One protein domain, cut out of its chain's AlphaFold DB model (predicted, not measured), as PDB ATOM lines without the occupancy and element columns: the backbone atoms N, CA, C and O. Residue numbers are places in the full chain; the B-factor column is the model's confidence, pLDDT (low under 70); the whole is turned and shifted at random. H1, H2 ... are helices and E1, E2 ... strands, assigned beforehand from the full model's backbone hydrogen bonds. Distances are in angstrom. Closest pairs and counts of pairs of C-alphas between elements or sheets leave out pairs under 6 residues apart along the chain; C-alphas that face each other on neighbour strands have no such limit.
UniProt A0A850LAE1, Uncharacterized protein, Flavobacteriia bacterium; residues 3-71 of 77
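Overview. This is residues 3 to 71 of the 77 residues of an uncharacterized protein of Flavobacteriia bacterium (UniProt A0A850LAE1). A strongly twisted sheet of five strands makes a wall, with the long helix H1 crossing one face and the short helix H2 on that face near E5, in two layers. The hairpin of E2 and E3 makes the far edge of the sheet. The printed part has 69 residues, with H1, E1, H2, E2, E3, E4 and E5 along the chain; the sheet's order is E1, E5, E4, E3, E2, all antiparallel, and the class is mixed. It is compact, with a radius of gyration of the C-alphas of 11.1 A and spans of 30 by 27 by 23 A.

Along the chain. Look first at the strands: E1 at residues 25 to 27, E2 at 45 to 47, E3 at 50 to 55, 16.3 A long, E4 at 58 to 62, 12.7 A, and E5 at 66 to 70, ending at C-alpha 70 (207.643, 169.216, 203.644). Find C-alpha 3 at (184.571, 155.650, 195.907); from there H1, residues 3 to 20, runs 25.8 A. H2 is residues 28 to 33.

Arrangement. E2 to E5 form a meander, each strand the antiparallel neighbour of the one before: see N 45 and O 52 at 2.8 A, N 53 and O 60 at 2.7 A, and N 68 and O 61 at 2.8 A. On the other side of E5 from E4, edge strand E1 has N 26 and O 67 at 2.9 A. H1 is on the sheet at a height of 6.9 A, only just over E5 with 3 C-alphas falling on it, and runs across the strands at 72 degrees to E5 on the local plane. H2 is on the sheet too; the closest C-alphas of H2 and E5, Tyr 28 and Gly 66, are 4.1 A apart. H1 and H2 are close but not clearly touching, with the C-alphas of Ile 14 and Leu 31 closest at 7.3 A. In both helices every O i to N i+4 pair is within hydrogen-bond range.

Size, cuts and confidence. The C-alphas farthest apart, Ser 3 and Glu 48, are 31.7 A apart. The printed part has no cut; the link from H2 to E2 is long, with 11 residues. Look for pLDDT under 70 at residues 3 to 4, 42 to 50 and 55 to 57.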
ATOM      1  N   SER A   3     184.691 154.824 194.694       64.31
ATOM      2  CA  SER A   3     184.571 155.650 195.907       64.31
ATOM      3  C   SER A   3     185.930 156.067 196.476       64.31
ATOM      4  O   SER A   3     186.151 157.255 196.692       64.31
ATOM      5  N   THR A   4     186.867 155.126 196.621       69.50
ATOM      6  CA  THR A   4     188.227 155.373 197.135       69.50
ATOM      7  C   THR A   4     188.971 156.424 196.307       69.50
ATOM      8  O   THR A   4     189.525 157.368 196.855       69.50
ATOM      9  N   HIS A   5     188.889 156.343 194.975       76.44
ATOM     10  CA  HIS A   5     189.499 157.327 194.070       76.44
ATOM     11  C   HIS A   5     188.898 158.733 194.205       76.44
ATOM     12  O   HIS A   5     189.597 159.728 194.023       76.44
ATOM     13  N   ARG A   6     187.597 158.837 194.504       80.94
ATOM     14  CA  ARG A   6     186.927 160.129 194.702       80.94
ATOM     15  C   ARG A   6     187.371 160.796 196.003       80.94
ATOM     16  O   ARG A   6     187.586 162.005 195.998       80.94
ATOM     17  N   LEU A   7     187.516 160.021 197.078       81.38
ATOM     18  CA  LEU A   7     187.978 160.511 198.382       81.38
ATOM     19  C   LEU A   7     189.443 160.946 198.324       81.38
ATOM     20  O   LEU A   7     189.753 162.069 198.703       81.38
ATOM     21  N   LEU A   8     190.296 160.132 197.702       78.94
ATOM     22  CA  LEU A   8     191.683 160.477 197.383       78.94
ATOM     23  C   LEU A   8     191.813 161.842 196.693       78.94
ATOM     24  O   LEU A   8     192.531 162.728 197.149       78.94
ATOM     25  N   ARG A   9     191.054 162.041 195.607       81.69
ATOM     26  CA  ARG A   9     191.045 163.312 194.869       81.69
ATOM     27  C   ARG A   9     190.525 164.479 195.702       81.69
ATOM     28  O   ARG A   9     190.946 165.607 195.471       81.69
ATOM     29  N   ARG A  10     189.581 164.239 196.616       86.62
ATOM     30  CA  ARG A  10     189.053 165.281 197.505       86.62
ATOM     31  C   ARG A  10     190.114 165.714 198.510       86.62
ATOM     32  O   ARG A  10     190.386 166.905 198.581       86.62
ATOM     33  N   ASN A  11     190.742 164.770 199.206       86.06
ATOM     34  CA  ASN A  11     191.812 165.056 200.164       86.06
ATOM     35  C   ASN A  11     192.948 165.851 199.516       86.06
ATOM     36  O   ASN A  11     193.387 166.855 200.067       86.06
ATOM     37  N   TRP A  12     193.349 165.459 198.304       82.75
ATOM     38  CA  TRP A  12     194.344 166.199 197.530       82.75
ATOM     39  C   TRP A  12     193.947 167.654 197.275       82.75
ATOM     40  O   TRP A  12     194.759 168.554 197.461       82.75
ATOM     41  N   LYS A  13     192.698 167.904 196.864       87.06
ATOM     42  CA  LYS A  13     192.210 169.268 196.612       87.06
ATOM     43  C   LYS A  13     192.231 170.133 197.866       87.06
ATOM     44  O   LYS A  13     192.545 171.311 197.754       87.06
ATOM     45  N   ILE A  14     191.889 169.558 199.019       89.56
ATOM     46  CA  ILE A  14     191.905 170.261 200.308       89.56
ATOM     47  C   ILE A  14     193.337 170.682 200.634       89.56
ATOM     48  O   ILE A  14     193.586 171.866 200.833       89.56
ATOM     49  N   LEU A  15     194.283 169.738 200.601       86.19
ATOM     50  CA  LEU A  15     195.696 170.023 200.844       86.19
ATOM     51  C   LEU A  15     196.209 171.096 199.869       86.19
ATOM     52  O   LEU A  15     196.629 172.166 200.295       86.19
ATOM     53  N   ALA A  16     196.081 170.869 198.558       83.31
ATOM     54  CA  ALA A  16     196.560 171.804 197.537       83.31
ATOM     55  C   ALA A  16     195.960 173.217 197.670       83.31
ATOM     56  O   ALA A  16     196.641 174.192 197.369       83.31
ATOM     57  N   HIS A  17     194.709 173.350 198.122       89.44
ATOM     58  CA  HIS A  17     194.091 174.654 198.366       89.44
ATOM     59  C   HIS A  17     194.835 175.450 199.445       89.44
ATOM     60  O   HIS A  17     195.190 176.602 199.208       89.44
ATOM     61  N   TYR A  18     195.103 174.839 200.600       88.62
ATOM     62  CA  TYR A  18     195.808 175.508 201.693       88.62
ATOM     63  C   TYR A  18     197.248 175.861 201.315       88.62
ATOM     64  O   TYR A  18     197.677 176.995 201.533       88.62
ATOM     65  N   TYR A  19     197.958 174.940 200.660       81.56
ATOM     66  CA  TYR A  19     199.348 175.165 200.257       81.56
ATOM     67  C   TYR A  19     199.489 176.232 199.169       81.56
ATOM     68  O   TYR A  19     200.340 177.110 199.282       81.56
ATOM     69  N   ASN A  20     198.607 176.244 198.165       84.38
ATOM     70  CA  ASN A  20     198.603 177.303 197.149       84.38
ATOM     71  C   ASN A  20     198.255 178.683 197.728       84.38
ATOM     72  O   ASN A  20     198.620 179.699 197.139       84.38
ATOM     73  N   ASN A  21     197.587 178.728 198.884       88.94
ATOM     74  CA  ASN A  21     197.302 179.957 199.623       88.94
ATOM     75  C   ASN A  21     198.416 180.339 200.617       88.94
ATOM     76  O   ASN A  21     198.238 181.267 201.403       88.94
ATOM     77  N   GLY A  22     199.562 179.647 200.590       84.81
ATOM     78  CA  GLY A  22     200.742 179.968 201.394       84.81
ATOM     79  C   GLY A  22     200.755 179.372 202.802       84.81
ATOM     80  O   GLY A  22     201.646 179.705 203.581       84.81
ATOM     81  N   ALA A  23     199.805 178.499 203.154       87.38
ATOM     82  CA  ALA A  23     199.842 177.811 204.440       87.38
ATOM     83  C   ALA A  23     200.895 176.699 204.401       87.38
ATOM     84  O   ALA A  23     200.760 175.773 203.616       87.38
ATOM     85  N   THR A  24     201.925 176.757 205.239       84.62
ATOM     86  CA  THR A  24     202.913 175.671 205.397       84.62
ATOM     87  C   THR A  24     202.479 174.626 206.422       84.62
ATOM     88  O   THR A  24     202.900 173.473 206.352       84.62
ATOM     89  N   GLU A  25     201.588 175.008 207.333       88.75
ATOM     90  CA  GLU A  25     201.028 174.166 208.383       88.75
ATOM     91  C   GLU A  25     199.515 174.381 208.460       88.75
ATOM     92  O   GLU A  25     199.022 175.506 208.345       88.75
ATOM     93  N   VAL A  26     198.767 173.290 208.628       89.00
ATOM     94  CA  VAL A  26     197.304 173.308 208.695       89.00
ATOM     95  C   VAL A  26     196.845 172.434 209.854       89.00
ATOM     96  O   VAL A  26     197.179 171.254 209.905       89.00
ATOM     97  N   SER A  27     196.045 172.985 210.771       90.00
ATOM     98  CA  SER A  27     195.529 172.207 211.907       90.00
ATOM     99  C   SER A  27     194.674 171.016 211.457       90.00
ATOM    100  O   SER A  27     193.900 171.107 210.495       90.00
ATOM    101  N   TYR A  28     194.753 169.911 212.198       86.00
ATOM    102  CA  TYR A  28     194.018 168.692 211.868       86.00
ATOM    103  C   TYR A  28     192.504 168.915 211.964       86.00
ATOM    104  O   TYR A  28     191.742 168.429 211.128       86.00
ATOM    105  N   GLY A  29     192.062 169.726 212.933       89.69
ATOM    106  CA  GLY A  29     190.658 170.112 213.085       89.69
ATOM    107  C   GLY A  29     190.094 170.817 211.848       89.69
ATOM    108  O   GLY A  29     188.987 170.494 211.413       89.69
ATOM    109  N   LEU A  30     190.870 171.720 211.238       90.69
ATOM    110  CA  LEU A  30     190.469 172.404 210.008       90.69
ATOM    111  C   LEU A  30     190.373 171.422 208.833       90.69
ATOM    112  O   LEU A  30     189.345 171.370 208.159       90.69
ATOM    113  N   LEU A  31     191.389 170.583 208.626       89.06
ATOM    114  CA  LEU A  31     191.371 169.570 207.566       89.06
ATOM    115  C   LEU A  31     190.194 168.600 207.709       89.06
ATOM    116  O   LEU A  31     189.486 168.325 206.737       89.06
ATOM    117  N   HIS A  32     189.948 168.115 208.925       86.81
ATOM    118  CA  HIS A  32     188.841 167.213 209.206       86.81
ATOM    119  C   HIS A  32     187.482 167.879 208.925       86.81
ATOM    120  O   HIS A  32     186.603 167.244 208.341       86.81
ATOM    121  N   SER A  33     187.319 169.170 209.246       91.06
ATOM    122  CA  SER A  33     186.097 169.926 208.925       91.06
ATOM    123  C   SER A  33     185.837 170.064 207.415       91.06
ATOM    124  O   SER A  33     184.688 169.993 206.980       91.06
ATOM    125  N   GLU A  34     186.894 170.125 206.598       90.50
ATOM    126  CA  GLU A  34     186.815 170.124 205.128       90.50
ATOM    127  C   GLU A  34     186.547 168.721 204.532       90.50
ATOM    128  O   GLU A  34     186.266 168.552 203.333       90.50
ATOM    129  N   GLY A  35     186.570 167.686 205.377       89.38
ATOM    130  CA  GLY A  35     186.355 166.289 205.010       89.38
ATOM    131  C   GLY A  35     187.620 165.571 204.549       89.38
ATOM    132  O   GLY A  35     187.525 164.674 203.707       89.38
ATOM    133  N   PHE A  36     188.785 165.981 205.056       87.69
ATOM    134  CA  PHE A  36     190.045 165.267 204.886       87.69
ATOM    135  C   PHE A  36     190.063 163.975 205.715       87.69
ATOM    136  O   PHE A  36     189.697 163.981 206.888       87.69
ATOM    137  N   ILE A  37     190.497 162.871 205.101       86.88
ATOM    138  CA  ILE A  37     190.525 161.535 205.721       86.88
ATOM    139  C   ILE A  37     191.924 160.909 205.538       86.88
ATOM    140  O   ILE A  37     192.216 160.425 204.437       86.88
ATOM    141  N   PRO A  38     192.805 160.931 206.552       76.00
ATOM    142  CA  PRO A  38     194.216 160.549 206.412       76.00
ATOM    143  C   PRO A  38     194.425 159.102 205.939       76.00
ATOM    144  O   PRO A  38     195.346 158.837 205.171       76.00
ATOM    145  N   GLU A  39     193.525 158.184 206.289       77.88
ATOM    146  CA  GLU A  39     193.571 156.765 205.912       77.88
ATOM    147  C   GLU A  39     193.513 156.539 204.397       77.88
ATOM    148  O   GLU A  39     193.868 155.468 203.903       77.88
ATOM    149  N   TYR A  40     193.044 157.536 203.645       74.88
ATOM    150  CA  TYR A  40     192.980 157.470 202.193       74.88
ATOM    151  C   TYR A  40     194.177 158.110 201.498       74.88
ATOM    152  O   TYR A  40     194.171 158.130 200.275       74.88
ATOM    153  N   VAL A  41     195.190 158.624 202.195       75.38
ATOM    154  CA  VAL A  41     196.383 159.192 201.549       75.38
ATOM    155  C   VAL A  41     197.391 158.074 201.226       75.38
ATOM    156  O   VAL A  41     197.688 157.228 202.058       75.38
ATOM    157  N   THR A  42     197.872 158.014 199.978       64.50
ATOM    158  CA  THR A  42     198.414 156.781 199.354       64.50
ATOM    159  C   THR A  42     199.928 156.564 199.401       64.50
ATOM    160  O   THR A  42     200.388 155.525 198.937       64.50
ATOM    161  N   GLY A  43     200.721 157.510 199.901       60.81
ATOM    162  CA  GLY A  43     202.169 157.333 200.059       60.81
ATOM    163  C   GLY A  43     202.516 157.285 201.534       60.81
ATOM    164  O   GLY A  43     202.014 158.119 202.269       60.81
ATOM    165  N   VAL A  44     203.346 156.341 201.963       58.78
ATOM    166  CA  VAL A  44     203.841 156.268 203.340       58.78
ATOM    167  C   VAL A  44     205.358 156.163 203.250       58.78
ATOM    168  O   VAL A  44     205.882 155.152 202.788       58.78
ATOM    169  N   ILE A  45     206.063 157.218 203.645       66.25
ATOM    170  CA  ILE A  45     207.491 157.158 203.954       66.25
ATOM    171  C   ILE A  45     207.549 157.060 205.474       66.25
ATOM    172  O   ILE A  45     207.255 158.032 206.169       66.25
ATOM    173  N   VAL A  46     207.824 155.858 205.977       61.72
ATOM    174  CA  VAL A  46     207.969 155.613 207.414       61.72
ATOM    175  C   VAL A  46     209.431 155.820 207.773       61.72
ATOM    176  O   VAL A  46     210.274 155.032 207.354       61.72
ATOM    177  N   ASN A  47     209.711 156.849 208.565       65.88
ATOM    178  CA  ASN A  47     210.916 156.887 209.387       65.88
ATOM    179  C   ASN A  47     210.534 156.485 210.815       65.88
ATOM    180  O   ASN A  47     209.360 156.531 211.175       65.88
ATOM    181  N   GLU A  48     211.514 156.073 211.618       64.44
ATOM    182  CA  GLU A  48     211.353 155.407 212.925       64.44
ATOM    183  C   GLU A  48     210.351 156.064 213.904       64.44
ATOM    184  O   GLU A  48     209.851 155.390 214.804       64.44
ATOM    185  N   SER A  49     210.007 157.343 213.717       68.06
ATOM    186  CA  SER A  49     209.007 158.081 214.501       68.06
ATOM    187  C   SER A  49     207.985 158.891 213.688       68.06
ATOM    188  O   SER A  49     207.076 159.463 214.289       68.06
ATOM    189  N   THR A  50     208.090 158.956 212.355       67.50
ATOM    190  CA  THR A  50     207.270 159.856 211.522       67.50
ATOM    191  C   THR A  50     206.723 159.178 210.273       67.50
ATOM    192  O   THR A  50     207.398 158.394 209.601       67.50
ATOM    193  N   VAL A  51     205.468 159.500 209.948       74.00
ATOM    194  CA  VAL A  51     204.794 159.042 208.731       74.00
ATOM    195  C   VAL A  51     204.637 160.225 207.791       74.00
ATOM    196  O   VAL A  51     203.847 161.133 208.056       74.00
ATOM    197  N   LYS A  52     205.364 160.202 206.670       77.88
ATOM    198  CA  LYS A  52     205.203 161.203 205.613       77.88
ATOM    199  C   LYS A  52     204.339 160.664 204.488       77.88
ATOM    200  O   LYS A  52     204.514 159.540 204.016       77.88
ATOM    201  N   TYR A  53     203.454 161.514 204.011       76.75
ATOM    202  CA  TYR A  53     202.508 161.257 202.957       76.75
ATOM    203  C   TYR A  53     202.904 161.993 201.692       76.75
ATOM    204  O   TYR A  53     203.010 163.216 201.681       76.75
ATOM    205  N   ARG A  54     203.098 161.259 200.596       72.31
ATOM    206  CA  ARG A  54     203.360 161.875 199.293       72.31
ATOM    207  C   ARG A  54     202.067 162.031 198.517       72.31
ATOM    208  O   ARG A  54     201.325 161.064 198.332       72.31
ATOM    209  N   CYS A  55     201.846 163.229 197.992       68.69
ATOM    210  CA  CYS A  55     200.821 163.456 196.995       68.69
ATOM    211  C   CYS A  55     201.386 164.353 195.882       68.69
ATOM    212  O   CYS A  55     201.698 165.520 196.094       68.69
ATOM    213  N   TYR A  56     201.566 163.761 194.696       68.31
ATOM    214  CA  TYR A  56     202.302 164.338 193.562       68.31
ATOM    215  C   TYR A  56     203.679 164.901 193.967       68.31
ATOM    216  O   TYR A  56     204.533 164.133 194.408       68.31
ATOM    217  N   GLU A  57     203.890 166.207 193.797       69.38
ATOM    218  CA  GLU A  57     205.155 166.910 194.052       69.38
ATOM    219  C   GLU A  57     205.317 167.341 195.516       69.38
ATOM    220  O   GLU A  57     206.392 167.782 195.910       69.38
ATOM    221  N   TYR A  58     204.270 167.189 196.330       73.69
ATOM    222  CA  TYR A  58     204.273 167.618 197.721       73.69
ATOM    223  C   TYR A  58     204.383 166.425 198.665       73.69
ATOM    224  O   TYR A  58     203.783 165.361 198.458       73.69
ATOM    225  N   THR A  59     205.152 166.622 199.729       80.25
ATOM    226  CA  THR A  59     205.261 165.680 200.839       80.25
ATOM    227  C   THR A  59     204.670 166.339 202.074       80.25
ATOM    228  O   THR A  59     204.886 167.520 202.310       80.25
ATOM    229  N   PHE A  60     203.903 165.588 202.850       81.00
ATOM    230  CA  PHE A  60     203.226 166.082 204.040       81.00
ATOM    231  C   PHE A  60     203.547 165.193 205.224       81.00
ATOM    232  O   PHE A  60     203.581 163.980 205.079       81.00
ATOM    233  N   GLU A  61     203.737 165.765 206.395       84.19
ATOM    234  CA  GLU A  61     203.716 165.024 207.651       84.19
ATOM    235  C   GLU A  61     202.386 165.299 208.337       84.19
ATOM    236  O   GLU A  61     201.963 166.448 208.407       84.19
ATOM    237  N   ILE A  62     201.688 164.247 208.762       81.31
ATOM    238  CA  ILE A  62     200.371 164.375 209.390       81.31
ATOM    239  C   ILE A  62     200.435 163.717 210.754       81.31
ATOM    240  O   ILE A  62     200.759 162.531 210.857       81.31
ATOM    241  N   ASP A  63     200.059 164.471 211.775       79.94
ATOM    242  CA  ASP A  63     199.890 163.988 213.132       79.94
ATOM    243  C   ASP A  63     198.486 164.337 213.663       79.94
ATOM    244  O   ASP A  63     197.558 164.647 212.911       79.94
ATOM    245  N   LYS A  64     198.292 164.195 214.978       78.12
ATOM    246  CA  LYS A  64     197.007 164.486 215.629       78.12
ATOM    247  C   LYS A  64     196.731 165.987 215.758       78.12
ATOM    248  O   LYS A  64     195.586 166.361 216.007       78.12
ATOM    249  N   GLU A  65     197.756 166.819 215.639       83.31
ATOM    250  CA  GLU A  65     197.691 168.267 215.807       83.31
ATOM    251  C   GLU A  65     197.504 168.963 214.452       83.31
ATOM    252  O   GLU A  65     196.735 169.925 214.342       83.31
ATOM    253  N   GLY A  66     198.093 168.423 213.384       83.88
ATOM    254  CA  GLY A  66     198.080 169.055 212.076       83.88
ATOM    255  C   GLY A  66     198.676 168.262 210.923       83.88
ATOM    256  O   GLY A  66     198.953 167.067 210.981       83.88
ATOM    257  N   CYS A  67     198.803 168.984 209.818       86.31
ATOM    258  CA  CYS A  67     199.458 168.577 208.591       86.31
ATOM    259  C   CYS A  67     200.497 169.634 208.227       86.31
ATOM    260  O   CYS A  67     200.160 170.800 208.002       86.31
ATOM    261  N   ILE A  68     201.749 169.214 208.125       86.00
ATOM    262  CA  ILE A  68     202.901 170.059 207.825       86.00
ATOM    263  C   ILE A  68     203.364 169.738 206.409       86.00
ATOM    264  O   ILE A  68     203.574 168.575 206.067       86.00
ATOM    265  N   HIS A  69     203.527 170.758 205.568       82.12
ATOM    266  CA  HIS A  69     204.157 170.577 204.265       82.12
ATOM    267  C   HIS A  69     205.670 170.497 204.391       82.12
ATOM    268  O   HIS A  69     206.314 171.346 205.002       82.12
ATOM    269  N   ILE A  70     206.220 169.468 203.763       79.12
ATOM    270  CA  ILE A  70     207.643 169.216 203.644       79.12
ATOM    271  C   ILE A  70     208.019 169.510 202.197       79.12
ATOM    272  O   ILE A  70     207.620 168.783 201.281       79.12
ATOM    273  N   ASP A  71     208.817 170.560 202.001       70.12
ATOM    274  CA  ASP A  71     209.384 170.872 200.696       70.12
ATOM    275  C   ASP A  71     210.169 169.668 200.170       70.12
ATOM    276  O   ASP A  71     211.129 169.198 200.784       70.12
TER     277      ASP A  71